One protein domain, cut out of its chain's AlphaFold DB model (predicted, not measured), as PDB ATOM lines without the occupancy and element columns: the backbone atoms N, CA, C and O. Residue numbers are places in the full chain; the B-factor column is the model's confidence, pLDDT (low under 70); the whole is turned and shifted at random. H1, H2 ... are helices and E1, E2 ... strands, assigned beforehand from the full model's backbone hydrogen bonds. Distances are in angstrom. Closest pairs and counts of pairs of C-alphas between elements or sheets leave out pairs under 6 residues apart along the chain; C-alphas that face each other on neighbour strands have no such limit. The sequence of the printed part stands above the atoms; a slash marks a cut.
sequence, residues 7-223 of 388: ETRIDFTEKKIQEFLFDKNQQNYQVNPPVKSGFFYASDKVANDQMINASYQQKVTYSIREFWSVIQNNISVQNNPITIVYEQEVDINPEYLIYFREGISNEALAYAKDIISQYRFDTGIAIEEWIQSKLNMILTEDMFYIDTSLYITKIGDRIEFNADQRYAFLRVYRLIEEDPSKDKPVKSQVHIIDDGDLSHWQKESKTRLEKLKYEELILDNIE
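AT A GLANCE: This is residues 7 to 223 of the 388 residues of an uncharacterized protein of Chryseobacterium shigense (UniProt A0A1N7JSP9). A long, twisted ribbon of antiparallel strands runs almost from one end of the domain to the other, with strand E5 along most of its length and the sheet curled round the small helix H1 near the middle. One end has E3 with H2 on the sheet and H3 beside H2; the other has the hairpin of E4 and E5 with E7 at its edge, H4 running along it and H5 crossing it. The printed part has 217 residues with five named helices and seven named strands, in the order E1 H1 E2 E3 E4 E5 H2 H3 E6 H4 E7 H5; the class is mixed, helices and strands. The sheet is branched, and its neighbour pairs are E2 and E6, E3 and E5, E4 and E5, E4 and E7, and E5 and E6, each antiparallel. The whole is extended, a rod spanning 85 by 37 by 34 A, with a radius of gyration of the C-alphas of 26.3 A.

IN THESE COORDINATES: The longest strand, E5, residues 75 to 101, measures 69.6 A from C-alpha 75 at (4.410, -23.963, -27.439) to C-alpha 101 at (13.657, 44.982, -25.987), and bends by 65 degrees at residue 78. E4, residues 57 to 72, measures 46.4 A; E6, residues 144 to 162, measures 47.6 A and bends by 80 degrees at residue 159. E3 is residues 46 to 53, 20.4 A long. The shorter strands are E1, residues 7 to 11, E2, residues 28 to 31, and E7, residues 190 to 194. H1 is residues 15 to 22, H2 residues 106 to 117, 16.4 A, H3 residues 127 to 134 and H4 residues 164 to 172. H5, residues 203 to 221, measures 27.3 A and ends with C-alpha 221 at (25.509, -8.486, -26.628).

HOW THE PARTS SIT: E5 has staggered pairing. E4 and E5 form a hairpin, with N 66 and O 82 at 2.8 A. E6 lies on the other side of E5 from E3 and E4, with N 93 and O 151 at 2.8 A. E3 pairs with E5 through N 50 and O 98, 3.0 A. The edge strand E2 pairs with E6, N 29 and O 152 at 2.8 A, and the edge strand E7 with E4, N 67 and O 193 at 2.8 A. The sheet curls round H1; the closest C-alphas of H1 and E2 are those of Phe 20 and Tyr 29, 6.7 A apart. H4 is on the opposite face from H1, at a height over the sheet of 9.0 A; Ile 82 of E5 and Arg 166 of H4 have their closest C-alphas, 6.1 A apart. H5 is on the sheet at a height of 9.4 A and runs across the strands, at 79 degrees to E5 on the local plane. H2 is on the sheet at a height of 9.8 A, over E5 and along the strands, at 13 degrees on the local plane. H2, with residues 115 to 116 alone, and H3 only just touch, with 3 pairs of C-alphas within 8 A; the closest are those of Ile 115 and Ile 131, 7.2 A apart. H3 only grazes the sheet, with residues 127 to 128. E1 pairs with no named strand. In all five helices every O i to N i+4 pair is within hydrogen-bond range.

THE WHOLE: The two C-alphas farthest apart are those of Met 137 and Asp 183, 86.1 A. The printed part has no cut. The links E2 to E3, 14 residues, and H4 to E7, 17 residues, are long. Residues 178 to 183 and residues 217 to 223, of which 217 to 221 belong to H5, stand free. The mean pLDDT of the printed part is 73.7; 75 residues are under 70, namely residues 33 to 49, 69 to 79, 173 to 209, 212 to 213 and 216 to 223.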
ATOM      1  N   GLU A   7      20.711  24.849 -38.578       70.56
ATOM      2  CA  GLU A   7      20.669  23.426 -38.885       70.56
ATOM      3  C   GLU A   7      19.943  22.711 -37.748       70.56
ATOM      4  O   GLU A   7      20.468  22.588 -36.638       70.56
ATOM      5  N   THR A   8      18.720  22.259 -38.022       76.00
ATOM      6  CA  THR A   8      17.962  21.413 -37.098       76.00
ATOM      7  C   THR A   8      17.971  20.003 -37.655       76.00
ATOM      8  O   THR A   8      17.383  19.727 -38.702       76.00
ATOM      9  N   ARG A   9      18.647  19.097 -36.951       81.25
ATOM     10  CA  ARG A   9      18.599  17.674 -37.270       81.25
ATOM     11  C   ARG A   9      17.414  17.041 -36.557       81.25
ATOM     12  O   ARG A   9      17.282  17.177 -35.345       81.25
ATOM     13  N   ILE A  10      16.577  16.350 -37.319       82.12
ATOM     14  CA  ILE A  10      15.461  15.559 -36.817       82.12
ATOM     15  C   ILE A  10      15.742  14.116 -37.193       82.12
ATOM     16  O   ILE A  10      15.738  13.751 -38.370       82.12
ATOM     17  N   ASP A  11      15.991  13.293 -36.187       79.81
ATOM     18  CA  ASP A  11      16.117  11.861 -36.379       79.81
ATOM     19  C   ASP A  11      14.793  11.197 -36.003       79.81
ATOM     20  O   ASP A  11      14.424  11.105 -34.832       79.81
ATOM     21  N   PHE A  12      14.054  10.728 -37.012       78.00
ATOM     22  CA  PHE A  12      12.769  10.073 -36.786       78.00
ATOM     23  C   PHE A  12      12.902   8.737 -36.054       78.00
ATOM     24  O   PHE A  12      11.882   8.182 -35.664       78.00
ATOM     25  N   THR A  13      14.111   8.221 -35.813       71.38
ATOM     26  CA  THR A  13      14.341   7.055 -34.945       71.38
ATOM     27  C   THR A  13      14.461   7.405 -33.467       71.38
ATOM     28  O   THR A  13      14.403   6.508 -32.623       71.38
ATOM     29  N   GLU A  14      14.558   8.690 -33.109       80.06
ATOM     30  CA  GLU A  14      14.562   9.095 -31.709       80.06
ATOM     31  C   GLU A  14      13.272   8.664 -31.011       80.06
ATOM     32  O   GLU A  14      12.161   8.916 -31.480       80.06
ATOM     33  N   LYS A  15      13.421   8.080 -29.816       78.25
ATOM     34  CA  LYS A  15      12.304   7.529 -29.038       78.25
ATOM     35  C   LYS A  15      11.144   8.515 -28.867       78.25
ATOM     36  O   LYS A  15       9.995   8.113 -28.968       78.25
ATOM     37  N   LYS A  16      11.436   9.797 -28.629       83.94
ATOM     38  CA  LYS A  16      10.408  10.833 -28.428       83.94
ATOM     39  C   LYS A  16       9.622  11.136 -29.706       83.94
ATOM     40  O   LYS A  16       8.425  11.384 -29.633       83.94
ATOM     41  N   ILE A  17      10.292  11.124 -30.858       83.19
ATOM     42  CA  ILE A  17       9.658  11.357 -32.160       83.19
ATOM     43  C   ILE A  17       8.850  10.128 -32.567       83.19
ATOM     44  O   ILE A  17       7.728  10.267 -33.041       83.19
ATOM     45  N   GLN A  18       9.375   8.931 -32.310       80.50
ATOM     46  CA  GLN A  18       8.640   7.679 -32.468       80.50
ATOM     47  C   GLN A  18       7.369   7.673 -31.607       80.50
ATOM     48  O   GLN A  18       6.283   7.479 -32.138       80.50
ATOM     49  N   GLU A  19       7.469   7.968 -30.304       81.81
ATOM     50  CA  GLU A  19       6.312   8.103 -29.400       81.81
ATOM     51  C   GLU A  19       5.280   9.097 -29.944       81.81
ATOM     52  O   GLU A  19       4.093   8.774 -29.994       81.81
ATOM     53  N   PHE A  20       5.739  10.257 -30.430       87.94
ATOM     54  CA  PHE A  20       4.884  11.214 -31.122       87.94
ATOM     55  C   PHE A  20       4.198  10.575 -32.324       87.94
ATOM     56  O   PHE A  20       2.980  10.642 -32.391       87.94
ATOM     57  N   LEU A  21       4.926   9.956 -33.256       84.12
ATOM     58  CA  LEU A  21       4.365   9.340 -34.464       84.12
ATOM     59  C   LEU A  21       3.357   8.230 -34.135       84.12
ATOM     60  O   LEU A  21       2.334   8.105 -34.816       84.12
ATOM     61  N   PHE A  22       3.585   7.490 -33.053       78.75
ATOM     62  CA  PHE A  22       2.719   6.406 -32.604       78.75
ATOM     63  C   PHE A  22       1.444   6.856 -31.909       78.75
ATOM     64  O   PHE A  22       0.391   6.252 -32.144       78.75
ATOM     65  N   ASP A  23       1.517   7.891 -31.077       80.62
ATOM     66  CA  ASP A  23       0.361   8.346 -30.316       80.62
ATOM     67  C   ASP A  23      -0.661   9.004 -31.251       80.62
ATOM     68  O   ASP A  23      -0.454  10.089 -31.798       80.62
ATOM     69  N   LYS A  24      -1.802   8.337 -31.438       77.62
ATOM     70  CA  LYS A  24      -2.914   8.847 -32.252       77.62
ATOM     71  C   LYS A  24      -3.528  10.123 -31.672       77.62
ATOM     72  O   LYS A  24      -4.142  10.892 -32.409       77.62
ATOM     73  N   ASN A  25      -3.372  10.347 -30.369       81.19
ATOM     74  CA  ASN A  25      -3.891  11.524 -29.680       81.19
ATOM     75  C   ASN A  25      -2.917  12.707 -29.761       81.19
ATOM     76  O   ASN A  25      -3.342  13.855 -29.626       81.19
ATOM     77  N   GLN A  26      -1.629  12.452 -30.016       85.12
ATOM     78  CA  GLN A  26      -0.631  13.498 -30.187       85.12
ATOM     79  C   GLN A  26      -0.550  13.936 -31.656       85.12
ATOM     80  O   GLN A  26      -0.022  13.232 -32.515       85.12
ATOM     81  N   GLN A  27      -1.068  15.134 -31.938       89.94
ATOM     82  CA  GLN A  27      -1.081  15.715 -33.288       89.94
ATOM     83  C   GLN A  27       0.137  16.587 -33.594       89.94
ATOM     84  O   GLN A  27       0.508  16.725 -34.756       89.94
ATOM     85  N   ASN A  28       0.774  17.146 -32.561       91.12
ATOM     86  CA  ASN A  28       1.857  18.113 -32.702       91.12
ATOM     87  C   ASN A  28       3.093  17.688 -31.902       91.12
ATOM     88  O   ASN A  28       2.986  17.166 -30.786       91.12
ATOM     89  N   TYR A  29       4.263  17.980 -32.453       90.62
ATOM     90  CA  TYR A  29       5.559  17.803 -31.818       90.62
ATOM     91  C   TYR A  29       6.410  19.052 -32.031       90.62
ATOM     92  O   TYR A  29       6.506  19.543 -33.149       90.62
ATOM     93  N   GLN A  30       7.008  19.578 -30.963       89.62
ATOM     94  CA  GLN A  30       7.853  20.767 -31.025       89.62
ATOM     95  C   GLN A  30       9.314  20.378 -30.809       89.62
ATOM     96  O   GLN A  30       9.657  19.743 -29.809       89.62
ATOM     97  N   VAL A  31      10.170  20.805 -31.732       84.56
ATOM     98  CA  VAL A  31      11.625  20.723 -31.636       84.56
ATOM     99  C   VAL A  31      12.166  22.131 -31.501       84.56
ATOM    100  O   VAL A  31      11.955  22.975 -32.366       84.56
ATOM    101  N   ASN A  32      12.909  22.371 -30.427       78.81
ATOM    102  CA  ASN A  32      13.680  23.595 -30.288       78.81
ATOM    103  C   ASN A  32      15.113  23.302 -30.750       78.81
ATOM    104  O   ASN A  32      15.679  22.285 -30.329       78.81
ATOM    105  N   PRO A  33      15.711  24.140 -31.608       68.44
ATOM    106  CA  PRO A  33      17.083  23.959 -32.039       68.44
ATOM    107  C   PRO A  33      18.036  23.984 -30.833       68.44
ATOM    108  O   PRO A  33      17.796  24.693 -29.850       68.44
ATOM    109  N   PRO A  34      19.137  23.215 -30.884       64.31
ATOM    110  CA  PRO A  34      20.060  23.060 -29.756       64.31
ATOM    111  C   PRO A  34      20.797  24.358 -29.405       64.31
ATOM    112  O   PRO A  34      21.293  24.515 -28.290       64.31
ATOM    113  N   VAL A  35      20.876  25.286 -30.357       62.97
ATOM    114  CA  VAL A  35      21.474  26.605 -30.190       62.97
ATOM    115  C   VAL A  35      20.390  27.620 -30.494       62.97
ATOM    116  O   VAL A  35      19.825  27.611 -31.585       62.97
ATOM    117  N   LYS A  36      20.100  28.490 -29.525       57.50
ATOM    118  CA  LYS A  36      19.294  29.673 -29.802       57.50
ATOM    119  C   LYS A  36      20.095  30.572 -30.743       57.50
ATOM    120  O   LYS A  36      21.284  30.793 -30.502       57.50
ATOM    121  N   SER A  37      19.465  31.113 -31.773       52.62
ATOM    122  CA  SER A  37      20.123  31.997 -32.744       52.62
ATOM    123  C   SER A  37      19.515  33.388 -32.681       52.62
ATOM    124  O   SER A  37      18.324  33.511 -32.456       52.62
ATOM    125  N   GLY A  38      20.321  34.430 -32.878       52.41
ATOM    126  CA  GLY A  38      19.883  35.823 -32.764       52.41
ATOM    127  C   GLY A  38      20.757  36.641 -31.809       52.41
ATOM    128  O   GLY A  38      21.797  36.179 -31.333       52.41
ATOM    129  N   PHE A  39      20.352  37.884 -31.551       56.25
ATOM    130  CA  PHE A  39      21.066  38.821 -30.681       56.25
ATOM    131  C   PHE A  39      20.644  38.612 -29.215       56.25
ATOM    132  O   PHE A  39      19.620  39.118 -28.775       56.25
ATOM    133  N   PHE A  40      21.393  37.819 -28.443       56.41
ATOM    134  CA  PHE A  40      21.026  37.507 -27.052       56.41
ATOM    135  C   PHE A  40      21.483  38.572 -26.052       56.41
ATOM    136  O   PHE A  40      22.674  38.872 -25.965       56.41
ATOM    137  N   TYR A  41      20.560  39.010 -25.191       55.59
ATOM    138  CA  TYR A  41      20.872  39.675 -23.924       55.59
ATOM    139  C   TYR A  41      20.350  38.842 -22.752       55.59
ATOM    140  O   TYR A  41      19.191  38.444 -22.715       55.59
ATOM    141  N   ALA A  42      21.215  38.573 -21.773       49.84
ATOM    142  CA  ALA A  42      20.908  37.717 -20.624       49.84
ATOM    143  C   ALA A  42      20.036  38.394 -19.541       49.84
ATOM    144  O   ALA A  42      19.758  37.773 -18.516       49.84
ATOM    145  N   SER A  43      19.632  39.657 -19.726       51.34
ATOM    146  CA  SER A  43      19.055  40.493 -18.660       51.34
ATOM    147  C   SER A  43      17.748  41.206 -18.992       51.34
ATOM    148  O   SER A  43      17.173  41.825 -18.095       51.34
ATOM    149  N   ASP A  44      17.270  41.157 -20.233       51.03
ATOM    150  CA  ASP A  44      16.226  42.085 -20.660       51.03
ATOM    151  C   ASP A  44      14.841  41.447 -20.528       51.03
ATOM    152  O   ASP A  44      14.574  40.344 -21.005       51.03
ATOM    153  N   LYS A  45      13.948  42.155 -19.829       53.72
ATOM    154  CA  LYS A  45      12.520  41.851 -19.841       53.72
ATOM    155  C   LYS A  45      12.007  42.105 -21.252       53.72
ATOM    156  O   LYS A  45      12.384  43.075 -21.905       53.72
ATOM    157  N   VAL A  46      11.164  41.203 -21.719       58.25
ATOM    158  CA  VAL A  46      10.710  41.176 -23.102       58.25
ATOM    159  C   VAL A  46       9.305  41.749 -23.174       58.25
ATOM    160  O   VAL A  46       8.437  41.343 -22.400       58.25
ATOM    161  N   ALA A  47       9.081  42.696 -24.084       53.50
ATOM    162  CA  ALA A  47       7.784  43.328 -24.280       53.50
ATOM    163  C   ALA A  47       7.306  43.104 -25.720       53.50
ATOM    164  O   ALA A  47       7.886  43.645 -26.657       53.50
ATOM    165  N   ASN A  48       6.194  42.377 -25.863       59.12
ATOM    166  CA  ASN A  48       5.548  41.989 -27.123       59.12
ATOM    167  C   ASN A  48       6.327  40.985 -27.987       59.12
ATOM    168  O   ASN A  48       7.546  41.063 -28.137       59.12
ATOM    169  N   ASP A  49       5.572  40.090 -28.614       67.56
ATOM    170  CA  ASP A  49       6.019  39.085 -29.567       67.56
ATOM    171  C   ASP A  49       5.390  39.299 -30.961       67.56
ATOM    172  O   ASP A  49       4.308  39.875 -31.137       67.56
ATOM    173  N   GLN A  50       6.120  38.880 -31.991       73.12
ATOM    174  CA  GLN A  50       5.630  38.685 -33.356       73.12
ATOM    175  C   GLN A  50       5.974  37.259 -33.780       73.12
ATOM    176  O   GLN A  50       7.073  36.791 -33.499       73.12
ATOM    177  N   MET A  51       5.050  36.595 -34.468       75.38
ATOM    178  CA  MET A  51       5.182  35.202 -34.889       75.38
ATOM    179  C   MET A  51       5.147  35.124 -36.414       75.38
ATOM    180  O   MET A  51       4.222  35.658 -37.033       75.38
ATOM    181  N   ILE A  52       6.129  34.455 -37.017       71.69
ATOM    182  CA  ILE A  52       6.125  34.138 -38.450       71.69
ATOM    183  C   ILE A  52       6.187  32.623 -38.640       71.69
ATOM    184  O   ILE A  52       7.128  31.991 -38.164       71.69
ATOM    185  N   ASN A  53       5.228  32.065 -39.387       73.50
ATOM    186  CA  ASN A  53       5.119  30.625 -39.633       73.50
ATOM    187  C   ASN A  53       5.288  30.311 -41.119       73.50
ATOM    188  O   ASN A  53       4.643  30.938 -41.963       73.50
ATOM    189  N   ALA A  54       6.120  29.322 -41.432       72.06
ATOM    190  CA  ALA A  54       6.109  28.666 -42.738       72.06
ATOM    191  C   ALA A  54       5.408  27.311 -42.624       72.06
ATOM    192  O   ALA A  54       5.309  26.776 -41.523       72.06
ATOM    193  N   SER A  55       4.959  26.760 -43.753       78.50
ATOM    194  CA  SER A  55       4.455  25.388 -43.821       78.50
ATOM    195  C   SER A  55       5.051  24.633 -44.994       78.50
ATOM    196  O   SER A  55       5.217  25.185 -46.087       78.50
ATOM    197  N   TYR A  56       5.439  23.389 -44.726       81.00
ATOM    198  CA  TYR A  56       6.052  22.490 -45.689       81.00
ATOM    199  C   TYR A  56       5.595  21.061 -45.417       81.00
ATOM    200  O   TYR A  56       5.969  20.445 -44.418       81.00
ATOM    201  N   GLN A  57       4.821  20.521 -46.349       86.50
ATOM    202  CA  GLN A  57       4.306  19.163 -46.263       86.50
ATOM    203  C   GLN A  57       5.358  18.167 -46.745       86.50
ATOM    204  O   GLN A  57       5.916  18.303 -47.836       86.50
ATOM    205  N   GLN A  58       5.618  17.149 -45.932       84.62
ATOM    206  CA  GLN A  58       6.583  16.100 -46.216       84.62
ATOM    207  C   GLN A  58       6.022  14.746 -45.790       84.62
ATOM    208  O   GLN A  58       5.461  14.591 -44.710       84.62
ATOM    209  N   LYS A  59       6.245  13.727 -46.618       87.38
ATOM    210  CA  LYS A  59       6.052  12.331 -46.220       87.38
ATOM    211  C   LYS A  59       7.291  11.854 -45.481       87.38
ATOM    212  O   LYS A  59       8.395  11.930 -46.029       87.38
ATOM    213  N   VAL A  60       7.113  11.398 -44.246       86.69
ATOM    214  CA  VAL A  60       8.185  10.831 -43.424       86.69
ATOM    215  C   VAL A  60       7.934   9.350 -43.222       86.69
ATOM    216  O   VAL A  60       6.812   8.923 -42.947       86.69
ATOM    217  N   THR A  61       8.989   8.559 -43.379       85.88
ATOM    218  CA  THR A  61       8.950   7.131 -43.091       85.88
ATOM    219  C   THR A  61       9.518   6.849 -41.711       85.88
ATOM    220  O   THR A  61      10.409   7.546 -41.227       85.88
ATOM    221  N   TYR A  62       9.002   5.817 -41.059       82.81
ATOM    222  CA  TYR A  62       9.505   5.353 -39.774       82.81
ATOM    223  C   TYR A  62       9.293   3.847 -39.634       82.81
ATOM    224  O   TYR A  62       8.356   3.279 -40.196       82.81
ATOM    225  N   SER A  63      10.195   3.184 -38.917       80.69
ATOM    226  CA  SER A  63      10.161   1.735 -38.750       80.69
ATOM    227  C   SER A  63       9.447   1.330 -37.465       80.69
ATOM    228  O   SER A  63       9.826   1.770 -36.381       80.69
ATOM    229  N   ILE A  64       8.493   0.420 -37.586       78.25
ATOM    230  CA  ILE A  64       7.870  -0.312 -36.490       78.25
ATOM    231  C   ILE A  64       8.507  -1.694 -36.400       78.25
ATOM    232  O   ILE A  64       8.703  -2.353 -37.422       78.25
ATOM    233  N   ARG A  65       8.794  -2.154 -35.179       76.62
ATOM    234  CA  ARG A  65       9.121  -3.560 -34.931       76.62
ATOM    235  C   ARG A  65       7.881  -4.305 -34.464       76.62
ATOM    236  O   ARG A  65       7.276  -3.961 -33.455       76.62
ATOM    237  N   GLU A  66       7.546  -5.358 -35.184       79.19
ATOM    238  CA  GLU A  66       6.580  -6.357 -34.769       79.19
ATOM    239  C   GLU A  66       7.322  -7.603 -34.286       79.19
ATOM    240  O   GLU A  66       8.212  -8.117 -34.960       79.19
ATOM    241  N   PHE A  67       6.929  -8.154 -33.144       72.50
ATOM    242  CA  PHE A  67       7.451  -9.424 -32.655       72.50
ATOM    243  C   PHE A  67       6.480 -10.542 -32.997       72.50
ATOM    244  O   PHE A  67       5.359 -10.591 -32.486       72.50
ATOM    245  N   TRP A  68       6.934 -11.442 -33.863       72.38
ATOM    246  CA  TRP A  68       6.146 -12.544 -34.396       72.38
ATOM    247  C   TRP A  68       6.529 -13.839 -33.690       72.38
ATOM    248  O   TRP A  68       7.650 -14.328 -33.830       72.38
ATOM    249  N   SER A  69       5.596 -14.405 -32.927       69.69
ATOM    250  CA  SER A  69       5.804 -15.672 -32.221       69.69
ATOM    251  C   SER A  69       5.131 -16.820 -32.966       69.69
ATOM    252  O   SER A  69       3.910 -16.816 -33.132       69.69
ATOM    253  N   VAL A  70       5.920 -17.803 -33.403       67.00
ATOM    254  CA  VAL A  70       5.417 -19.017 -34.058       67.00
ATOM    255  C   VAL A  70       5.034 -20.035 -32.992       67.00
ATOM    256  O   VAL A  70       5.894 -20.540 -32.262       67.00
ATOM    257  N   ILE A  71       3.744 -20.365 -32.924       65.44
ATOM    258  CA  ILE A  71       3.229 -21.393 -32.015       65.44
ATOM    259  C   ILE A  71       3.083 -22.724 -32.749       65.44
ATOM    260  O   ILE A  71       2.381 -22.815 -33.754       65.44
ATOM    261  N   GLN A  72       3.691 -23.777 -32.203       60.19
ATOM    262  CA  GLN A  72       3.453 -25.161 -32.617       60.19
ATOM    263  C   GLN A  72       3.063 -25.977 -31.385       60.19
ATOM    264  O   GLN A  72       3.738 -25.925 -30.362       60.19
ATOM    265  N   ASN A  73       1.956 -26.722 -31.460       67.94
ATOM    266  CA  ASN A  73       1.444 -27.538 -30.348       67.94
ATOM    267  C   ASN A  73       1.281 -26.760 -29.021       67.94
ATOM    268  O   ASN A  73       1.615 -27.273 -27.957       67.94
ATOM    269  N   ASN A  74       0.776 -25.520 -29.082       66.62
ATOM    270  CA  ASN A  74       0.633 -24.593 -27.944       66.62
ATOM    271  C   ASN A  74       1.952 -24.168 -27.269       66.62
ATOM    272  O   ASN A  74       1.928 -23.604 -26.176       66.62
ATOM    273  N   ILE A  75       3.096 -24.393 -27.917       60.78
ATOM    274  CA  ILE A  75       4.410 -23.963 -27.439       60.78
ATOM    275  C   ILE A  75       4.956 -22.910 -28.407       60.78
ATOM    276  O   ILE A  75       4.935 -23.100 -29.623       60.78
ATOM    277  N   SER A  76       5.440 -21.788 -27.866       65.19
ATOM    278  CA  SER A  76       6.189 -20.784 -28.631       65.19
ATOM    279  C   SER A  76       7.543 -21.373 -29.010       65.19
ATOM    280  O   SER A  76       8.385 -21.574 -28.137       65.19
ATOM    281  N   VAL A  77       7.747 -21.650 -30.295       63.75
ATOM    282  CA  VAL A  77       8.981 -22.280 -30.787       63.75
ATOM    283  C   VAL A  77      10.023 -21.233 -31.156       63.75
ATOM    284  O   VAL A  77      11.213 -21.444 -30.947       63.75
ATOM    285  N   GLN A  78       9.584 -20.092 -31.688       67.88
ATOM    286  CA  GLN A  78      10.483 -19.067 -32.203       67.88
ATOM    287  C   GLN A  78       9.821 -17.693 -32.151       67.88
ATOM    288  O   GLN A  78       8.641 -17.565 -32.479       67.88
ATOM    289  N   ASN A  79      10.596 -16.680 -31.769       69.75
ATOM    290  CA  ASN A  79      10.204 -15.279 -31.845       69.75
ATOM    291  C   ASN A  79      11.075 -14.608 -32.900       69.75
ATOM    292  O   ASN A  79      12.295 -14.751 -32.866       69.75
ATOM    293  N   ASN A  80      10.450 -13.913 -33.840       73.62
ATOM    294  CA  ASN A  80      11.140 -13.260 -34.938       73.62
ATOM    295  C   ASN A  80      10.766 -11.778 -34.936       73.62
ATOM    296  O   ASN A  80       9.578 -11.466 -35.052       73.62
ATOM    297  N   PRO A  81      11.739 -10.868 -34.776       77.69
ATOM    298  CA  PRO A  81      11.491  -9.455 -34.980       77.69
ATOM    299  C   PRO A  81      11.305  -9.199 -36.481       77.69
ATOM    300  O   PRO A  81      12.120  -9.603 -37.311       77.69
ATOM    301  N   ILE A  82      10.211  -8.536 -36.828       79.94
ATOM    302  CA  ILE A  82       9.869  -8.117 -38.184       79.94
ATOM    303  C   ILE A  82       9.819  -6.598 -38.186       79.94
ATOM    304  O   ILE A  82       9.125  -5.996 -37.374       79.94
ATOM    305  N   THR A  83      10.555  -5.974 -39.095       83.31
ATOM    306  CA  THR A  83      10.535  -4.526 -39.278       83.31
ATOM    307  C   THR A  83       9.581  -4.162 -40.399       83.31
ATOM    308  O   THR A  83       9.597  -4.770 -41.470       83.31
ATOM    309  N   ILE A  84       8.763  -3.148 -40.152       81.44
ATOM    310  CA  ILE A  84       7.780  -2.630 -41.099       81.44
ATOM    311  C   ILE A  84       7.955  -1.135 -41.185       81.44
ATOM    312  O   ILE A  84       8.085  -0.462 -40.168       81.44
ATOM    313  N   VAL A  85       7.971  -0.612 -42.400       84.94
ATOM    314  CA  VAL A  85       8.091   0.820 -42.629       84.94
ATOM    315  C   VAL A  85       6.697   1.387 -42.825       84.94
ATOM    316  O   VAL A  85       5.961   0.959 -43.714       84.94
ATOM    317  N   TYR A  86       6.344   2.355 -41.992       86.69
ATOM    318  CA  TYR A  86       5.144   3.165 -42.135       86.69
ATOM    319  C   TYR A  86       5.512   4.518 -42.725       86.69
ATOM    320  O   TYR A  86       6.632   4.996 -42.560       86.69
ATOM    321  N   GLU A  87       4.551   5.125 -43.406       90.62
ATOM    322  CA  GLU A  87       4.597   6.498 -43.887       90.62
ATOM    323  C   GLU A  87       3.549   7.315 -43.127       90.62
ATOM    324  O   GLU A  87       2.408   6.884 -42.944       90.62
ATOM    325  N   GLN A  88       3.943   8.502 -42.683       91.19
ATOM    326  CA  GLN A  88       3.051   9.521 -42.148       91.19
ATOM    327  C   GLN A  88       3.331  10.812 -42.906       91.19
ATOM    328  O   GLN A  88       4.481  11.234 -43.033       91.19
ATOM    329  N   GLU A  89       2.287  11.452 -43.411       91.94
ATOM    330  CA  GLU A  89       2.415  12.810 -43.920       91.94
ATOM    331  C   GLU A  89       2.450  13.778 -42.731       91.94
ATOM    332  O   GLU A  89       1.693  13.640 -41.765       91.94
ATOM    333  N   VAL A  90       3.397  14.711 -42.751       90.31
ATOM    334  CA  VAL A  90       3.589  15.711 -41.702       90.31
ATOM    335  C   VAL A  90       3.759  17.095 -42.313       90.31
ATOM    336  O   VAL A  90       4.345  17.251 -43.382       90.31
ATOM    337  N   ASP A  91       3.264  18.102 -41.610       90.50
ATOM    338  CA  ASP A  91       3.573  19.505 -41.839       90.50
ATOM    339  C   ASP A  91       4.770  19.895 -40.984       90.50
ATOM    340  O   ASP A  91       4.752  19.689 -39.768       90.50
ATOM    341  N   ILE A  92       5.801  20.451 -41.601       87.06
ATOM    342  CA  ILE A  92       7.000  20.928 -40.923       87.06
ATOM    343  C   ILE A  92       6.976  22.455 -40.949       87.06
ATOM    344  O   ILE A  92       7.239  23.085 -41.974       87.06
ATOM    345  N   ASN A  93       6.680  23.032 -39.789       86.50
ATOM    346  CA  ASN A  93       6.359  24.437 -39.607       86.50
ATOM    347  C   ASN A  93       7.414  25.125 -38.737       86.50
ATOM    348  O   ASN A  93       7.336  25.050 -37.506       86.50
ATOM    349  N   PRO A  94       8.430  25.781 -39.325       80.75
ATOM    350  CA  PRO A  94       9.308  26.645 -38.557       80.75
ATOM    351  C   PRO A  94       8.536  27.899 -38.131       80.75
ATOM    352  O   PRO A  94       7.955  28.604 -38.959       80.75
ATOM    353  N   GLU A  95       8.551  28.154 -36.832       83.00
ATOM    354  CA  GLU A  95       8.026  29.338 -36.170       83.00
ATOM    355  C   GLU A  95       9.199  30.224 -35.741       83.00
ATOM    356  O   GLU A  95      10.137  29.766 -35.083       83.00
ATOM    357  N   TYR A  96       9.130  31.501 -36.104       79.19
ATOM    358  CA  TYR A  96      10.079  32.527 -35.685       79.19
ATOM    359  C   TYR A  96       9.358  33.488 -34.747       79.19
ATOM    360  O   TYR A  96       8.454  34.214 -35.169       79.19
ATOM    361  N   LEU A  97       9.761  33.486 -33.481       80.12
ATOM    362  CA  LEU A  97       9.277  34.384 -32.443       80.12
ATOM    363  C   LEU A  97      10.245  35.553 -32.322       80.12
ATOM    364  O   LEU A  97      11.392  35.390 -31.916       80.12
ATOM    365  N   ILE A  98       9.790  36.744 -32.684       80.38
ATOM    366  CA  ILE A  98      10.596  37.959 -32.609       80.38
ATOM    367  C   ILE A  98      10.181  38.734 -31.374       80.38
ATOM    368  O   ILE A  98       9.020  39.108 -31.206       80.38
ATOM    369  N   TYR A  99      11.164  38.988 -30.530       82.75
ATOM    370  CA  TYR A  99      11.011  39.606 -29.234       82.75
ATOM    371  C   TYR A  99      11.680  40.966 -29.224       82.75
ATOM    372  O   TYR A  99      12.832  41.095 -29.633       82.75
ATOM    373  N   PHE A 100      10.977  41.973 -28.719       82.69
ATOM    374  CA  PHE A 100      11.499  43.332 -28.650       82.69
ATOM    375  C   PHE A 100      12.004  43.671 -27.253       82.69
ATOM    376  O   PHE A 100      11.425  43.275 -26.234       82.69
ATOM    377  N   ARG A 101      13.086  44.446 -27.218       82.12
ATOM    378  CA  ARG A 101      13.657  44.982 -25.987       82.12
ATOM    379  C   ARG A 101      12.653  45.903 -25.291       82.12
ATOM    380  O   ARG A 101      11.978  46.712 -25.930       82.12
ATOM    381  N   GLU A 102      12.554  45.807 -23.968       81.19
ATOM    382  CA  GLU A 102      11.728  46.734 -23.191       81.19
ATOM    383  C   GLU A 102      12.245  48.179 -23.340       81.19
ATOM    384  O   GLU A 102      13.445  48.444 -23.263       81.19
ATOM    385  N   GLY A 103      11.332  49.129 -23.564       82.44
ATOM    386  CA  GLY A 103      11.666  50.552 -23.687       82.44
ATOM    387  C   GLY A 103      12.034  51.034 -25.094       82.44
ATOM    388  O   GLY A 103      12.419  52.196 -25.235       82.44
ATOM    389  N   ILE A 104      11.891  50.203 -26.137       87.06
ATOM    390  CA  ILE A 104      12.013  50.689 -27.521       87.06
ATOM    391  C   ILE A 104      10.928  51.728 -27.841       87.06
ATOM    392  O   ILE A 104       9.829  51.704 -27.282       87.06
ATOM    393  N   SER A 105      11.234  52.659 -28.748       91.06
ATOM    394  CA  SER A 105      10.270  53.685 -29.146       91.06
ATOM    395  C   SER A 105       9.079  53.062 -29.886       91.06
ATOM    396  O   SER A 105       9.218  52.072 -30.606       91.06
ATOM    397  N   ASN A 106       7.893  53.669 -29.757       90.19
ATOM    398  CA  ASN A 106       6.705  53.223 -30.499       90.19
ATOM    399  C   ASN A 106       6.924  53.263 -32.019       90.19
ATOM    400  O   ASN A 106       6.367  52.441 -32.740       90.19
ATOM    401  N   GLU A 107       7.743  54.204 -32.493       92.69
ATOM    402  CA  GLU A 107       8.142  54.317 -33.896       92.69
ATOM    403  C   GLU A 107       9.000  53.122 -34.331       92.69
ATOM    404  O   GLU A 107       8.702  52.501 -35.350       92.69
ATOM    405  N   ALA A 108       9.992  52.728 -33.523       89.12
ATOM    406  CA  ALA A 108      10.814  51.549 -33.783       89.12
ATOM    407  C   ALA A 108       9.996  50.257 -33.764       89.12
ATOM    408  O   ALA A 108      10.138  49.426 -34.659       89.12
ATOM    409  N   LEU A 109       9.088  50.108 -32.794       88.25
ATOM    410  CA  LEU A 109       8.204  48.946 -32.710       88.25
ATOM    411  C   LEU A 109       7.265  48.859 -33.923       88.25
ATOM    412  O   LEU A 109       7.073  47.776 -34.473       88.25
ATOM    413  N   ALA A 110       6.671  49.981 -34.342       90.19
ATOM    414  CA  ALA A 110       5.794  50.023 -35.510       90.19
ATOM    415  C   ALA A 110       6.559  49.691 -36.800       90.19
ATOM    416  O   ALA A 110       6.083  48.886 -37.599       90.19
ATOM    417  N   TYR A 111       7.760  50.251 -36.964       92.25
ATOM    418  CA  TYR A 111       8.626  49.978 -38.109       92.25
ATOM    419  C   TYR A 111       9.071  48.512 -38.163       92.25
ATOM    420  O   TYR A 111       9.004  47.879 -39.216       92.25
ATOM    421  N   ALA A 112       9.456  47.936 -37.021       87.62
ATOM    422  CA  ALA A 112       9.837  46.532 -36.950       87.62
ATOM    423  C   ALA A 112       8.675  45.602 -37.324       87.62
ATOM    424  O   ALA A 112       8.854  44.695 -38.134       87.62
ATOM    425  N   LYS A 113       7.472  45.853 -36.790       87.69
ATOM    426  CA  LYS A 113       6.265  45.084 -37.136       87.69
ATOM    427  C   LYS A 113       5.935  45.160 -38.627       87.69
ATOM    428  O   LYS A 113       5.575  44.144 -39.213       87.69
ATOM    429  N   ASP A 114       6.093  46.330 -39.245       89.81
ATOM    430  CA  ASP A 114       5.889  46.504 -40.686       89.81
ATOM    431  C   ASP A 114       6.876  45.654 -41.505       89.81
ATOM    432  O   ASP A 114       6.450  44.837 -42.322       89.81
ATOM    433  N   ILE A 115       8.180  45.739 -41.216       90.06
ATOM    434  CA  ILE A 115       9.212  44.932 -41.896       90.06
ATOM    435  C   ILE A 115       8.951  43.428 -41.756       90.06
ATOM    436  O   ILE A 115       9.103  42.676 -42.723       90.06
ATOM    437  N   ILE A 116       8.586  42.992 -40.549       86.50
ATOM    438  CA  ILE A 116       8.300  41.592 -40.228       86.50
ATOM    439  C   ILE A 116       7.088  41.101 -41.022       86.50
ATOM    440  O   ILE A 116       7.147  40.034 -41.625       86.50
ATOM    441  N   SER A 117       6.023  41.903 -41.100       86.62
ATOM    442  CA  SER A 117       4.810  41.555 -41.851       86.62
ATOM    443  C   SER A 117       5.029  41.426 -43.364       86.62
ATOM    444  O   SER A 117       4.265  40.748 -44.049       86.62
ATOM    445  N   GLN A 118       6.080  42.062 -43.890       88.56
ATOM    446  CA  GLN A 118       6.452  42.014 -45.304       88.56
ATOM    447  C   GLN A 118       7.357  40.826 -45.649       88.56
ATOM    448  O   GLN A 118       7.589  40.561 -46.833       88.56
ATOM    449  N   TYR A 119       7.897  40.125 -44.650       84.88
ATOM    450  CA  TYR A 119       8.767  38.982 -44.888       84.88
ATOM    451  C   TYR A 119       7.987  37.820 -45.513       84.88
ATOM    452  O   TYR A 119       6.866  37.504 -45.115       84.88
ATOM    453  N   ARG A 120       8.604  37.157 -46.496       79.94
ATOM    454  CA  ARG A 120       8.033  35.976 -47.144       79.94
ATOM    455  C   ARG A 120       9.054  34.851 -47.260       79.94
ATOM    456  O   ARG A 120      10.131  35.038 -47.827       79.94
ATOM    457  N   PHE A 121       8.674  33.661 -46.798       73.88
ATOM    458  CA  PHE A 121       9.525  32.467 -46.806       73.88
ATOM    459  C   PHE A 121       9.913  31.967 -48.197       73.88
ATOM    460  O   PHE A 121      10.974  31.366 -48.360       73.88
ATOM    461  N   ASP A 122       9.084  32.224 -49.206       73.50
ATOM    462  CA  ASP A 122       9.322  31.784 -50.582       73.50
ATOM    463  C   ASP A 122      10.445  32.564 -51.285       73.50
ATOM    464  O   ASP A 122      10.888  32.169 -52.359       73.50
ATOM    465  N   THR A 123      10.949  33.639 -50.671       73.94
ATOM    466  CA  THR A 123      12.093  34.403 -51.193       73.94
ATOM    467  C   THR A 123      13.430  33.676 -51.028       73.94
ATOM    468  O   THR A 123      14.387  34.005 -51.723       73.94
ATOM    469  N   GLY A 124      13.517  32.699 -50.115       71.62
ATOM    470  CA  GLY A 124      14.754  31.970 -49.800       71.62
ATOM    471  C   GLY A 124      15.828  32.787 -49.064       71.62
ATOM    472  O   GLY A 124      16.897  32.243 -48.767       71.62
ATOM    473  N   ILE A 125      15.547  34.063 -48.771       75.00
ATOM    474  CA  ILE A 125      16.387  34.963 -47.969       75.00
ATOM    475  C   ILE A 125      16.167  34.636 -46.492       75.00
ATOM    476  O   ILE A 125      15.032  34.400 -46.078       75.00
ATOM    477  N   ALA A 126      17.238  34.619 -45.694       74.81
ATOM    478  CA  ALA A 126      17.121  34.381 -44.260       74.81
ATOM    479  C   ALA A 126      16.362  35.507 -43.559       74.81
ATOM    480  O   ALA A 126      16.507  36.666 -43.938       74.81
ATOM    481  N   ILE A 127      15.584  35.193 -42.521       77.56
ATOM    482  CA  ILE A 127      14.845  36.222 -41.782       77.56
ATOM    483  C   ILE A 127      15.802  37.228 -41.124       77.56
ATOM    484  O   ILE A 127      15.530  38.425 -41.127       77.56
ATOM    485  N   GLU A 128      16.964  36.778 -40.654       75.75
ATOM    486  CA  GLU A 128      18.022  37.630 -40.108       75.75
ATOM    487  C   GLU A 128      18.613  38.523 -41.187       75.75
ATOM    488  O   GLU A 128      18.789  39.711 -40.955       75.75
ATOM    489  N   GLU A 129      18.903  37.972 -42.369       79.44
ATOM    490  CA  GLU A 129      19.450  38.728 -43.500       79.44
ATOM    491  C   GLU A 129      18.429  39.747 -44.018       79.44
ATOM    492  O   GLU A 129      18.768  40.899 -44.294       79.44
ATOM    493  N   TRP A 130      17.154  39.352 -44.077       85.88
ATOM    494  CA  TRP A 130      16.043  40.233 -44.398       85.88
ATOM    495  C   TRP A 130      15.962  41.379 -43.397       85.88
ATOM    496  O   TRP A 130      16.003  42.537 -43.810       85.88
ATOM    497  N   ILE A 131      15.908  41.084 -42.097       83.19
ATOM    498  CA  ILE A 131      15.836  42.113 -41.061       83.19
ATOM    499  C   ILE A 131      17.087  42.993 -41.109       83.19
ATOM    500  O   ILE A 131      16.950  44.213 -41.127       83.19
ATOM    501  N   GLN A 132      18.282  42.409 -41.234       84.44
ATOM    502  CA  GLN A 132      19.555  43.126 -41.322       84.44
ATOM    503  C   GLN A 132      19.585  44.096 -42.508       84.44
ATOM    504  O   GLN A 132      20.043  45.228 -42.367       84.44
ATOM    505  N   SER A 133      19.013  43.705 -43.652       88.56
ATOM    506  CA  SER A 133      18.880  44.575 -44.830       88.56
ATOM    507  C   SER A 133      17.940  45.773 -44.620       88.56
ATOM    508  O   SER A 133      17.955  46.718 -45.413       88.56
ATOM    509  N   LYS A 134      17.107  45.735 -43.575       91.12
ATOM    510  CA  LYS A 134      16.109  46.759 -43.237       91.12
ATOM    511  C   LYS A 134      16.470  47.568 -41.990       91.12
ATOM    512  O   LYS A 134      15.746  48.506 -41.658       91.12
ATOM    513  N   LEU A 135      17.575  47.244 -41.318       88.69
ATOM    514  CA  LEU A 135      18.054  48.009 -40.169       88.69
ATOM    515  C   LEU A 135      18.467  49.421 -40.578       88.69
ATOM    516  O   LEU A 135      19.001  49.660 -41.662       88.69
ATOM    517  N   ASN A 136      18.207  50.373 -39.690       91.12
ATOM    518  CA  ASN A 136      18.480  51.788 -39.910       91.12
ATOM    519  C   ASN A 136      18.633  52.521 -38.562       91.12
ATOM    520  O   ASN A 136      18.792  51.907 -37.513       91.12
ATOM    521  N   MET A 137      18.590  53.855 -38.574       90.06
ATOM    522  CA  MET A 137      18.694  54.658 -37.346       90.06
ATOM    523  C   MET A 137      17.498  54.496 -36.386       90.06
ATOM    524  O   MET A 137      17.612  54.868 -35.223       90.06
ATOM    525  N   ILE A 138      16.362  53.974 -36.864       90.31
ATOM    526  CA  ILE A 138      15.129  53.764 -36.092       90.31
ATOM    527  C   ILE A 138      15.133  52.373 -35.439       90.31
ATOM    528  O   ILE A 138      14.734  52.246 -34.285       90.31
ATOM    529  N   LEU A 139      15.592  51.345 -36.158       85.75
ATOM    530  CA  LEU A 139      15.668  49.960 -35.688       85.75
ATOM    531  C   LEU A 139      17.094  49.429 -35.834       85.75
ATOM    532  O   LEU A 139      17.606  49.293 -36.945       85.75
ATOM    533  N   THR A 140      17.711  49.107 -34.701       86.12
ATOM    534  CA  THR A 140      19.102  48.637 -34.595       86.12
ATOM    535  C   THR A 140      19.159  47.191 -34.097       86.12
ATOM    536  O   THR A 140      18.173  46.673 -33.571       86.12
ATOM    537  N   GLU A 141      20.298  46.516 -34.300       81.75
ATOM    538  CA  GLU A 141      20.479  45.086 -33.978       81.75
ATOM    539  C   GLU A 141      20.234  44.756 -32.493       81.75
ATOM    540  O   GLU A 141      19.810  43.649 -32.178       81.75
ATOM    541  N   ASP A 142      20.452  45.698 -31.570       81.00
ATOM    542  CA  ASP A 142      20.298  45.486 -30.125       81.00
ATOM    543  C   ASP A 142      18.859  45.665 -29.607       81.00
ATOM    544  O   ASP A 142      18.610  45.563 -28.403       81.00
ATOM    545  N   MET A 143      17.897  45.948 -30.490       82.12
ATOM    546  CA  MET A 143      16.508  46.240 -30.114       82.12
ATOM    547  C   MET A 143      15.579  45.023 -30.136       82.12
ATOM    548  O   MET A 143      14.437  45.126 -29.681       82.12
ATOM    549  N   PHE A 144      16.026  43.882 -30.660       77.62
ATOM    550  CA  PHE A 144      15.217  42.671 -30.750       77.62
ATOM    551  C   PHE A 144      16.081  41.408 -30.751       77.62
ATOM    552  O   PHE A 144      17.273  41.448 -31.042       77.62
ATOM    553  N   TYR A 145      15.459  40.269 -30.466       78.25
ATOM    554  CA  TYR A 145      16.045  38.953 -30.693       78.25
ATOM    555  C   TYR A 145      15.019  38.022 -31.330       78.25
ATOM    556  O   TYR A 145      13.814  38.258 -31.249       78.25
ATOM    557  N   ILE A 146      15.507  36.979 -31.991       76.12
ATOM    558  CA  ILE A 146      14.680  35.979 -32.663       76.12
ATOM    559  C   ILE A 146      14.837  34.683 -31.873       76.12
ATOM    560  O   ILE A 146      15.935  34.347 -31.444       76.12
ATOM    561  N   ASP A 147      13.743  33.988 -31.615       76.94
ATOM    562  CA  ASP A 147      13.742  32.607 -31.158       76.94
ATOM    563  C   ASP A 147      13.077  31.764 -32.238       76.94
ATOM    564  O   ASP A 147      12.172  32.222 -32.934       76.94
ATOM    565  N   THR A 148      13.545  30.541 -32.409       75.56
ATOM    566  CA  THR A 148      13.080  29.670 -33.485       75.56
ATOM    567  C   THR A 148      12.617  28.363 -32.897       75.56
ATOM    568  O   THR A 148      13.384  27.703 -32.203       75.56
ATOM    569  N   SER A 149      11.393  27.974 -33.218       81.50
ATOM    570  CA  SER A 149      10.830  26.673 -32.876       81.50
ATOM    571  C   SER A 149      10.439  25.954 -34.155       81.50
ATOM    572  O   SER A 149      10.071  26.578 -35.145       81.50
ATOM    573  N   LEU A 150      10.521  24.632 -34.160       84.50
ATOM    574  CA  LEU A 150      10.051  23.818 -35.269       84.50
ATOM    575  C   LEU A 150       8.880  22.965 -34.802       84.50
ATOM    576  O   LEU A 150       9.036  22.135 -33.909       84.50
ATOM    577  N   TYR A 151       7.726  23.145 -35.424       89.19
ATOM    578  CA  TYR A 151       6.547  22.331 -35.174       89.19
ATOM    579  C   TYR A 151       6.404  21.282 -36.265       89.19
ATOM    580  O   TYR A 151       6.486  21.586 -37.449       89.19
ATOM    581  N   ILE A 152       6.183  20.040 -35.859       90.44
ATOM    582  CA  ILE A 152       5.826  18.937 -36.738       90.44
ATOM    583  C   ILE A 152       4.387  18.557 -36.407       90.44
ATOM    584  O   ILE A 152       4.098  18.137 -35.283       90.44
ATOM    585  N   THR A 153       3.490  18.702 -37.373       92.31
ATOM    586  CA  THR A 153       2.070  18.366 -37.229       92.31
ATOM    587  C   THR A 153       1.739  17.185 -38.123       92.31
ATOM    588  O   THR A 153       2.101  17.183 -39.293       92.31
ATOM    589  N   LYS A 154       1.046  16.163 -37.616       92.81
ATOM    590  CA  LYS A 154       0.594  15.057 -38.472       92.81
ATOM    591  C   LYS A 154      -0.516  15.535 -39.401       92.81
ATOM    592  O   LYS A 154      -1.480  16.155 -38.958       92.81
ATOM    593  N   ILE A 155      -0.394  15.209 -40.681       90.62
ATOM    594  CA  ILE A 155      -1.432  15.413 -41.685       90.62
ATOM    595  C   ILE A 155      -1.876  14.034 -42.168       90.62
ATOM    596  O   ILE A 155      -1.061  13.219 -42.583       90.62
ATOM    597  N   GLY A 156      -3.177  13.765 -42.116       85.38
ATOM    598  CA  GLY A 156      -3.732  12.497 -42.585       85.38
ATOM    599  C   GLY A 156      -3.376  11.288 -41.713       85.38
ATOM    600  O   GLY A 156      -2.792  11.401 -40.632       85.38
ATOM    601  N   ASP A 157      -3.774  10.116 -42.195       83.25
ATOM    602  CA  ASP A 157      -3.584   8.850 -41.493       83.25
ATOM    603  C   ASP A 157      -2.211   8.239 -41.790       83.25
ATOM    604  O   ASP A 157      -1.667   8.383 -42.885       83.25
ATOM    605  N   ARG A 158      -1.681   7.481 -40.825       85.62
ATOM    606  CA  ARG A 158      -0.510   6.624 -41.044       85.62
ATOM    607  C   ARG A 158      -0.843   5.501 -42.028       85.62
ATOM    608  O   ARG A 158      -1.876   4.841 -41.893       85.62
ATOM    609  N   ILE A 159       0.064   5.229 -42.957       87.50
ATOM    610  CA  ILE A 159      -0.096   4.203 -43.991       87.50
ATOM    611  C   ILE A 159       1.065   3.214 -43.888       87.50
ATOM    612  O   ILE A 159       2.205   3.598 -43.643       87.50
ATOM    613  N   GLU A 160       0.791   1.923 -44.055       86.25
ATOM    614  CA  GLU A 160       1.842   0.912 -44.182       86.25
ATOM    615  C   GLU A 160       2.528   1.071 -45.549       86.25
ATOM    616  O   GLU A 160       1.880   0.935 -46.585       86.25
ATOM    617  N   PHE A 161       3.823   1.398 -45.551       85.94
ATOM    618  CA  PHE A 161       4.577   1.733 -46.762       85.94
ATOM    619  C   PHE A 161       5.371   0.544 -47.306       85.94
ATOM    620  O   PHE A 161       5.324   0.261 -48.501       85.94
ATOM    621  N   ASN A 162       6.088  -0.174 -46.438       82.38
ATOM    622  CA  ASN A 162       6.803  -1.394 -46.807       82.38
ATOM    623  C   ASN A 162       6.673  -2.452 -45.700       82.38
ATOM    624  O   ASN A 162       7.158  -2.261 -44.584       82.38
ATOM    625  N   ALA A 163       6.058  -3.585 -46.044       83.81
ATOM    626  CA  ALA A 163       5.897  -4.758 -45.184       83.81
ATOM    627  C   ALA A 163       6.534  -6.024 -45.784       83.81
ATOM    628  O   ALA A 163       6.137  -7.147 -45.463       83.81
ATOM    629  N   ASP A 164       7.532  -5.871 -46.653       81.12
ATOM    630  CA  ASP A 164       8.143  -6.984 -47.378       81.12
ATOM    631  C   ASP A 164       8.760  -8.023 -46.437       81.12
ATOM    632  O   ASP A 164       8.643  -9.222 -46.686       81.12
ATOM    633  N   GLN A 165       9.349  -7.595 -45.312       80.75
ATOM    634  CA  GLN A 165       9.874  -8.521 -44.304       80.75
ATOM    635  C   GLN A 165       8.760  -9.381 -43.690       80.75
ATOM    636  O   GLN A 165       8.950 -10.582 -43.485       80.75
ATOM    637  N   ARG A 166       7.574  -8.798 -43.460       82.56
ATOM    638  CA  ARG A 166       6.391  -9.517 -42.969       82.56
ATOM    639  C   ARG A 166       5.958 -10.583 -43.972       82.56
ATOM    640  O   ARG A 166       5.752 -11.739 -43.606       82.56
ATOM    641  N   TYR A 167       5.859 -10.223 -45.250       80.44
ATOM    642  CA  TYR A 167       5.452 -11.162 -46.295       80.44
ATOM    643  C   TYR A 167       6.499 -12.244 -46.562       80.44
ATOM    644  O   TYR A 167       6.136 -13.410 -46.711       80.44
ATOM    645  N   ALA A 168       7.786 -11.900 -46.568       76.50
ATOM    646  CA  ALA A 168       8.870 -12.868 -46.681       76.50
ATOM    647  C   ALA A 168       8.819 -13.891 -45.540       76.50
ATOM    648  O   ALA A 168       8.875 -15.097 -45.786       76.50
ATOM    649  N   PHE A 169       8.618 -13.420 -44.307       78.31
ATOM    650  CA  PHE A 169       8.439 -14.285 -43.147       78.31
ATOM    651  C   PHE A 169       7.245 -15.230 -43.324       78.31
ATOM    652  O   PHE A 169       7.383 -16.447 -43.213       78.31
ATOM    653  N   LEU A 170       6.076 -14.691 -43.675       75.50
ATOM    654  CA  LEU A 170       4.869 -15.487 -43.903       75.50
ATOM    655  C   LEU A 170       5.059 -16.562 -44.990       75.50
ATOM    656  O   LEU A 170       4.564 -17.681 -44.825       75.50
ATOM    657  N   ARG A 171       5.800 -16.264 -46.070       74.62
ATOM    658  CA  ARG A 171       6.119 -17.235 -47.134       74.62
ATOM    659  C   ARG A 171       7.023 -18.363 -46.642       74.62
ATOM    660  O   ARG A 171       6.742 -19.523 -46.937       74.62
ATOM    661  N   VAL A 172       8.060 -18.056 -45.857       72.56
ATOM    662  CA  VAL A 172       8.978 -19.070 -45.296       72.56
ATOM    663  C   VAL A 172       8.216 -20.111 -44.470       72.56
ATOM    664  O   VAL A 172       8.480 -21.308 -44.585       72.56
ATOM    665  N   TYR A 173       7.218 -19.680 -43.696       69.56
ATOM    666  CA  TYR A 173       6.386 -20.578 -42.888       69.56
ATOM    667  C   TYR A 173       5.164 -21.140 -43.628       69.56
ATOM    668  O   TYR A 173       4.351 -21.825 -43.008       69.56
ATOM    669  N   ARG A 174       5.029 -20.885 -44.939       67.50
ATOM    670  CA  ARG A 174       3.882 -21.312 -45.768       67.50
ATOM    671  C   ARG A 174       2.531 -20.896 -45.179       67.50
ATOM    672  O   ARG A 174       1.540 -21.612 -45.285       67.50
ATOM    673  N   LEU A 175       2.510 -19.745 -44.513       67.31
ATOM    674  CA  LEU A 175       1.291 -19.141 -43.975       67.31
ATOM    675  C   LEU A 175       0.520 -18.378 -45.052       67.31
ATOM    676  O   LEU A 175      -0.683 -18.168 -44.921       67.31
ATOM    677  N   ILE A 176       1.219 -17.989 -46.117       65.19
ATOM    678  CA  ILE A 176       0.656 -17.475 -47.360       65.19
ATOM    679  C   ILE A 176       1.259 -18.279 -48.519       65.19
ATOM    680  O   ILE A 176       2.460 -18.556 -48.519       65.19
ATOM    681  N   GLU A 177       0.430 -18.693 -49.476       56.72
ATOM    682  CA  GLU A 177       0.867 -19.389 -50.694       56.72
ATOM    683  C   GLU A 177       1.134 -18.389 -51.832       56.72
ATOM    684  O   GLU A 177       0.572 -17.295 -51.848       56.72
ATOM    685  N   GLU A 178       1.954 -18.778 -52.815       54.91
ATOM    686  CA  GLU A 178       1.997 -18.106 -54.128       54.91
ATOM    687  C   GLU A 178       0.823 -18.526 -55.038       54.91
ATOM    688  O   GLU A 178       0.471 -17.796 -55.960       54.91
ATOM    689  N   ASP A 179       0.190 -19.673 -54.764       48.91
ATOM    690  CA  ASP A 179      -0.937 -20.235 -55.517       48.91
ATOM    691  C   ASP A 179      -1.999 -20.756 -54.528       48.91
ATOM    692  O   ASP A 179      -1.781 -21.816 -53.950       48.91
ATOM    693  N   PRO A 180      -3.132 -20.048 -54.323       48.16
ATOM    694  CA  PRO A 180      -4.129 -20.312 -53.271       48.16
ATOM    695  C   PRO A 180      -4.951 -21.608 -53.447       48.16
ATOM    696  O   PRO A 180      -5.998 -21.775 -52.820       48.16
ATOM    697  N   SER A 181      -4.533 -22.507 -54.342       47.03
ATOM    698  CA  SER A 181      -5.282 -23.701 -54.741       47.03
ATOM    699  C   SER A 181      -4.704 -25.027 -54.221       47.03
ATOM    700  O   SER A 181      -5.260 -26.081 -54.545       47.03
ATOM    701  N   LYS A 182      -3.632 -25.025 -53.408       46.47
ATOM    702  CA  LYS A 182      -2.904 -26.257 -53.026       46.47
ATOM    703  C   LYS A 182      -2.612 -26.429 -51.526       46.47
ATOM    704  O   LYS A 182      -1.499 -26.716 -51.122       46.47
ATOM    705  N   ASP A 183      -3.708 -26.559 -50.792       43.06
ATOM    706  CA  ASP A 183      -3.906 -27.509 -49.687       43.06
ATOM    707  C   ASP A 183      -3.176 -27.297 -48.329       43.06
ATOM    708  O   ASP A 183      -1.973 -27.464 -48.156       43.06
ATOM    709  N   LYS A 184      -4.050 -27.133 -47.321       40.34
ATOM    710  CA  LYS A 184      -3.930 -27.188 -45.848       40.34
ATOM    711  C   LYS A 184      -3.049 -26.143 -45.135       40.34
ATOM    712  O   LYS A 184      -1.828 -26.283 -45.098       40.34
ATOM    713  N   PRO A 185      -3.665 -25.203 -44.381       41.22
ATOM    714  CA  PRO A 185      -2.918 -24.292 -43.524       41.22
ATOM    715  C   PRO A 185      -2.215 -25.077 -42.413       41.22
ATOM    716  O   PRO A 185      -2.843 -25.828 -41.656       41.22
ATOM    717  N   VAL A 186      -0.906 -24.873 -42.281       45.59
ATOM    718  CA  VAL A 186      -0.195 -25.217 -41.050       45.59
ATOM    719  C   VAL A 186      -0.878 -24.433 -39.927       45.59
ATOM    720  O   VAL A 186      -0.998 -23.213 -40.001       45.59
ATOM    721  N   LYS A 187      -1.370 -25.124 -38.888       44.53
ATOM    722  CA  LYS A 187      -1.991 -24.512 -37.695       44.53
ATOM    723  C   LYS A 187      -0.949 -23.806 -36.811       44.53
ATOM    724  O   LYS A 187      -0.898 -24.039 -35.607       44.53
ATOM    725  N   SER A 188      -0.090 -22.980 -37.390       48.31
ATOM    726  CA  SER A 188       0.735 -22.046 -36.638       48.31
ATOM    727  C   SER A 188      -0.003 -20.719 -36.578       48.31
ATOM    728  O   SER A 188      -0.183 -20.051 -37.591       48.31
ATOM    729  N   GLN A 189      -0.469 -20.358 -35.386       53.88
ATOM    730  CA  GLN A 189      -0.917 -18.997 -35.121       53.88
ATOM    731  C   GLN A 189       0.328 -18.143 -34.918       53.88
ATOM    732  O   GLN A 189       1.216 -18.527 -34.151       53.88
ATOM    733  N   VAL A 190       0.395 -17.008 -35.611       53.22
ATOM    734  CA  VAL A 190       1.388 -15.987 -35.301       53.22
ATOM    735  C   VAL A 190       0.742 -14.953 -34.400       53.22
ATOM    736  O   VAL A 190      -0.244 -14.322 -34.775       53.22
ATOM    737  N   HIS A 191       1.298 -14.788 -33.205       56.88
ATOM    738  CA  HIS A 191       0.982 -13.631 -32.379       56.88
ATOM    739  C   HIS A 191       1.893 -12.483 -32.786       56.88
ATOM    740  O   HIS A 191       3.113 -12.651 -32.779       56.88
ATOM    741  N   ILE A 192       1.282 -11.352 -33.125       54.12
ATOM    742  CA  ILE A 192       1.952 -10.107 -33.491       54.12
ATOM    743  C   ILE A 192       1.912  -9.200 -32.266       54.12
ATOM    744  O   ILE A 192       0.834  -8.944 -31.726       54.12
ATOM    745  N   ILE A 193       3.076  -8.735 -31.821       56.22
ATOM    746  CA  ILE A 193       3.185  -7.710 -30.781       56.22
ATOM    747  C   ILE A 193       3.914  -6.512 -31.389       56.22
ATOM    748  O   ILE A 193       5.091  -6.621 -31.714       56.22
ATOM    749  N   ASP A 194       3.200  -5.407 -31.578       56.44
ATOM    750  CA  ASP A 194       3.722  -4.138 -32.102       56.44
ATOM    751  C   ASP A 194       4.322  -3.297 -30.957       56.44
ATOM    752  O   ASP A 194       3.768  -3.244 -29.854       56.44
ATOM    753  N   ASP A 195       5.457  -2.650 -31.219       58.09
ATOM    754  CA  ASP A 195       6.152  -1.752 -30.299       58.09
ATOM    755  C   ASP A 195       5.532  -0.350 -30.139       58.09
ATOM    756  O   ASP A 195       5.916   0.386 -29.226       58.09
ATOM    757  N   GLY A 196       4.587   0.026 -31.006       51.81
ATOM    758  CA  GLY A 196       4.086   1.394 -31.138       51.81
ATOM    759  C   GLY A 196       3.017   1.830 -30.131       51.81
ATOM    760  O   GLY A 196       3.058   2.954 -29.643       51.81
ATOM    761  N   ASP A 197       2.052   0.979 -29.776       53.31
ATOM    762  CA  ASP A 197       0.935   1.371 -28.899       53.31
ATOM    763  C   ASP A 197       0.779   0.390 -27.747       53.31
ATOM    764  O   ASP A 197       0.022  -0.565 -27.844       53.31
ATOM    765  N   LEU A 198       1.493   0.634 -26.646       51.09
ATOM    766  CA  LEU A 198       1.439  -0.170 -25.420       51.09
ATOM    767  C   LEU A 198       0.210   0.117 -24.542       51.09
ATOM    768  O   LEU A 198      -0.042  -0.626 -23.590       51.09
ATOM    769  N   SER A 199      -0.517   1.206 -24.807       53.12
ATOM    770  CA  SER A 199      -1.535   1.743 -23.896       53.12
ATOM    771  C   SER A 199      -2.819   0.908 -23.877       53.12
ATOM    772  O   SER A 199      -3.465   0.779 -22.837       53.12
ATOM    773  N   HIS A 200      -3.136   0.268 -25.003       45.12
ATOM    774  CA  HIS A 200      -4.315  -0.579 -25.166       45.12
ATOM    775  C   HIS A 200      -4.082  -2.061 -24.831       45.12
ATOM    776  O   HIS A 200      -5.032  -2.849 -24.848       45.12
ATOM    777  N   TRP A 201      -2.854  -2.467 -24.491       49.84
ATOM    778  CA  TRP A 201      -2.553  -3.872 -24.224       49.84
ATOM    779  C   TRP A 201      -2.737  -4.255 -22.762       49.84
ATOM    780  O   TRP A 201      -2.359  -3.546 -21.830       49.84
ATOM    781  N   GLN A 202      -3.261  -5.464 -22.559       56.25
ATOM    782  CA  GLN A 202      -3.296  -6.096 -21.247       56.25
ATOM    783  C   GLN A 202      -1.867  -6.236 -20.689       56.25
ATOM    784  O   GLN A 202      -0.921  -6.529 -21.422       56.25
ATOM    785  N   LYS A 203      -1.716  -6.066 -19.367       61.28
ATOM    786  CA  LYS A 203      -0.437  -6.092 -18.622       61.28
ATOM    787  C   LYS A 203       0.485  -7.264 -18.999       61.28
ATOM    788  O   LYS A 203       1.707  -7.118 -19.012       61.28
ATOM    789  N   GLU A 204      -0.097  -8.413 -19.327       53.50
ATOM    790  CA  GLU A 204       0.616  -9.622 -19.749       53.50
ATOM    791  C   GLU A 204       1.338  -9.461 -21.099       53.50
ATOM    792  O   GLU A 204       2.497  -9.853 -21.223       53.50
ATOM    793  N   SER A 205       0.715  -8.806 -22.084       58.84
ATOM    794  CA  SER A 205       1.320  -8.566 -23.407       58.84
ATOM    795  C   SER A 205       2.485  -7.580 -23.327       58.84
ATOM    796  O   SER A 205       3.529  -7.809 -23.935       58.84
ATOM    797  N   LYS A 206       2.361  -6.542 -22.486       64.56
ATOM    798  CA  LYS A 206       3.452  -5.599 -22.197       64.56
ATOM    799  C   LYS A 206       4.652  -6.291 -21.543       64.56
ATOM    800  O   LYS A 206       5.781  -6.118 -21.986       64.56
ATOM    801  N   THR A 207       4.399  -7.130 -20.536       66.50
ATOM    802  CA  THR A 207       5.454  -7.896 -19.844       66.50
ATOM    803  C   THR A 207       6.163  -8.854 -20.806       66.50
ATOM    804  O   THR A 207       7.383  -9.005 -20.764       66.50
ATOM    805  N   ARG A 208       5.406  -9.491 -21.711       68.12
ATOM    806  CA  ARG A 208       5.965 -10.360 -22.752       68.12
ATOM    807  C   ARG A 208       6.845  -9.581 -23.730       68.12
ATOM    808  O   ARG A 208       7.930 -10.056 -24.040       68.12
ATOM    809  N   LEU A 209       6.418  -8.399 -24.172       66.69
ATOM    810  CA  LEU A 209       7.208  -7.537 -25.054       66.69
ATOM    811  C   LEU A 209       8.516  -7.084 -24.396       66.69
ATOM    812  O   LEU A 209       9.577  -7.189 -25.001       66.69
ATOM    813  N   GLU A 210       8.464  -6.649 -23.135       72.12
ATOM    814  CA  GLU A 210       9.657  -6.262 -22.367       72.12
ATOM    815  C   GLU A 210      10.651  -7.427 -22.232       72.12
ATOM    816  O   GLU A 210      11.856  -7.231 -22.392       72.12
ATOM    817  N   LYS A 211      10.155  -8.654 -22.018       76.00
ATOM    818  CA  LYS A 211      10.985  -9.866 -21.996       76.00
ATOM    819  C   LYS A 211      11.643 -10.143 -23.350       76.00
ATOM    820  O   LYS A 211      12.827 -10.453 -23.376       76.00
ATOM    821  N   LEU A 212      10.904 -10.009 -24.452       68.31
ATOM    822  CA  LEU A 212      11.435 -10.211 -25.807       68.31
ATOM    823  C   LEU A 212      12.507  -9.178 -26.162       68.31
ATOM    824  O   LEU A 212      13.566  -9.556 -26.655       68.31
ATOM    825  N   LYS A 213      12.279  -7.901 -25.829       68.12
ATOM    826  CA  LYS A 213      13.287  -6.841 -25.979       68.12
ATOM    827  C   LYS A 213      14.557  -7.153 -25.205       68.12
ATOM    828  O   LYS A 213      15.652  -6.952 -25.710       68.12
ATOM    829  N   TYR A 214      14.413  -7.636 -23.973       71.44
ATOM    830  CA  TYR A 214      15.550  -8.009 -23.141       71.44
ATOM    831  C   TYR A 214      16.303  -9.227 -23.700       71.44
ATOM    832  O   TYR A 214      17.530  -9.239 -23.691       71.44
ATOM    833  N   GLU A 215      15.593 -10.230 -24.222       70.06
ATOM    834  CA  GLU A 215      16.199 -11.388 -24.893       70.06
ATOM    835  C   GLU A 215      16.971 -10.981 -26.161       70.06
ATOM    836  O   GLU A 215      18.083 -11.464 -26.361       70.06
ATOM    837  N   GLU A 216      16.444 -10.055 -26.969       64.00
ATOM    838  CA  GLU A 216      17.144  -9.474 -28.128       64.00
ATOM    839  C   GLU A 216      18.394  -8.696 -27.701       64.00
ATOM    840  O   GLU A 216      19.475  -8.933 -28.226       64.00
ATOM    841  N   LEU A 217      18.284  -7.843 -26.677       63.94
ATOM    842  CA  LEU A 217      19.416  -7.072 -26.157       63.94
ATOM    843  C   LEU A 217      20.532  -7.979 -25.617       63.94
ATOM    844  O   LEU A 217      21.707  -7.627 -25.673       63.94
ATOM    845  N   ILE A 218      20.181  -9.148 -25.075       63.44
ATOM    846  CA  ILE A 218      21.158 -10.171 -24.688       63.44
ATOM    847  C   ILE A 218      21.774 -10.821 -25.929       63.44
ATOM    848  O   ILE A 218      22.986 -11.010 -25.950       63.44
ATOM    849  N   LEU A 219      20.978 -11.160 -26.945       57.28
ATOM    850  CA  LEU A 219      21.468 -11.771 -28.183       57.28
ATOM    851  C   LEU A 219      22.410 -10.844 -28.967       57.28
ATOM    852  O   LEU A 219      23.414 -11.334 -29.468       57.28
ATOM    853  N   ASP A 220      22.149  -9.536 -28.992       51.22
ATOM    854  CA  ASP A 220      23.035  -8.529 -29.602       51.22
ATOM    855  C   ASP A 220      24.348  -8.341 -28.817       51.22
ATOM    856  O   ASP A 220      25.382  -8.009 -29.394       51.22
ATOM    857  N   ASN A 221      24.327  -8.571 -27.497       46.41
ATOM    858  CA  ASN A 221      25.509  -8.486 -26.628       46.41
ATOM    859  C   ASN A 221      26.308  -9.795 -26.544       46.41
ATOM    860  O   ASN A 221      27.453  -9.798 -26.086       46.41
ATOM    861  N   ILE A 222      25.724 -10.920 -26.956       43.44
ATOM    862  CA  ILE A 222      26.471 -12.152 -27.173       43.44
ATOM    863  C   ILE A 222      27.144 -11.978 -28.528       43.44
ATOM    864  O   ILE A 222      26.497 -12.152 -29.557       43.44
ATOM    865  N   GLU A 223      28.445 -11.649 -28.530       38.91
ATOM    866  CA  GLU A 223      29.262 -11.777 -29.740       38.91
ATOM    867  C   GLU A 223      28.890 -13.108 -30.398       38.91
ATOM    868  O   GLU A 223      28.957 -14.144 -29.715       38.91
TER     869      GLU A 223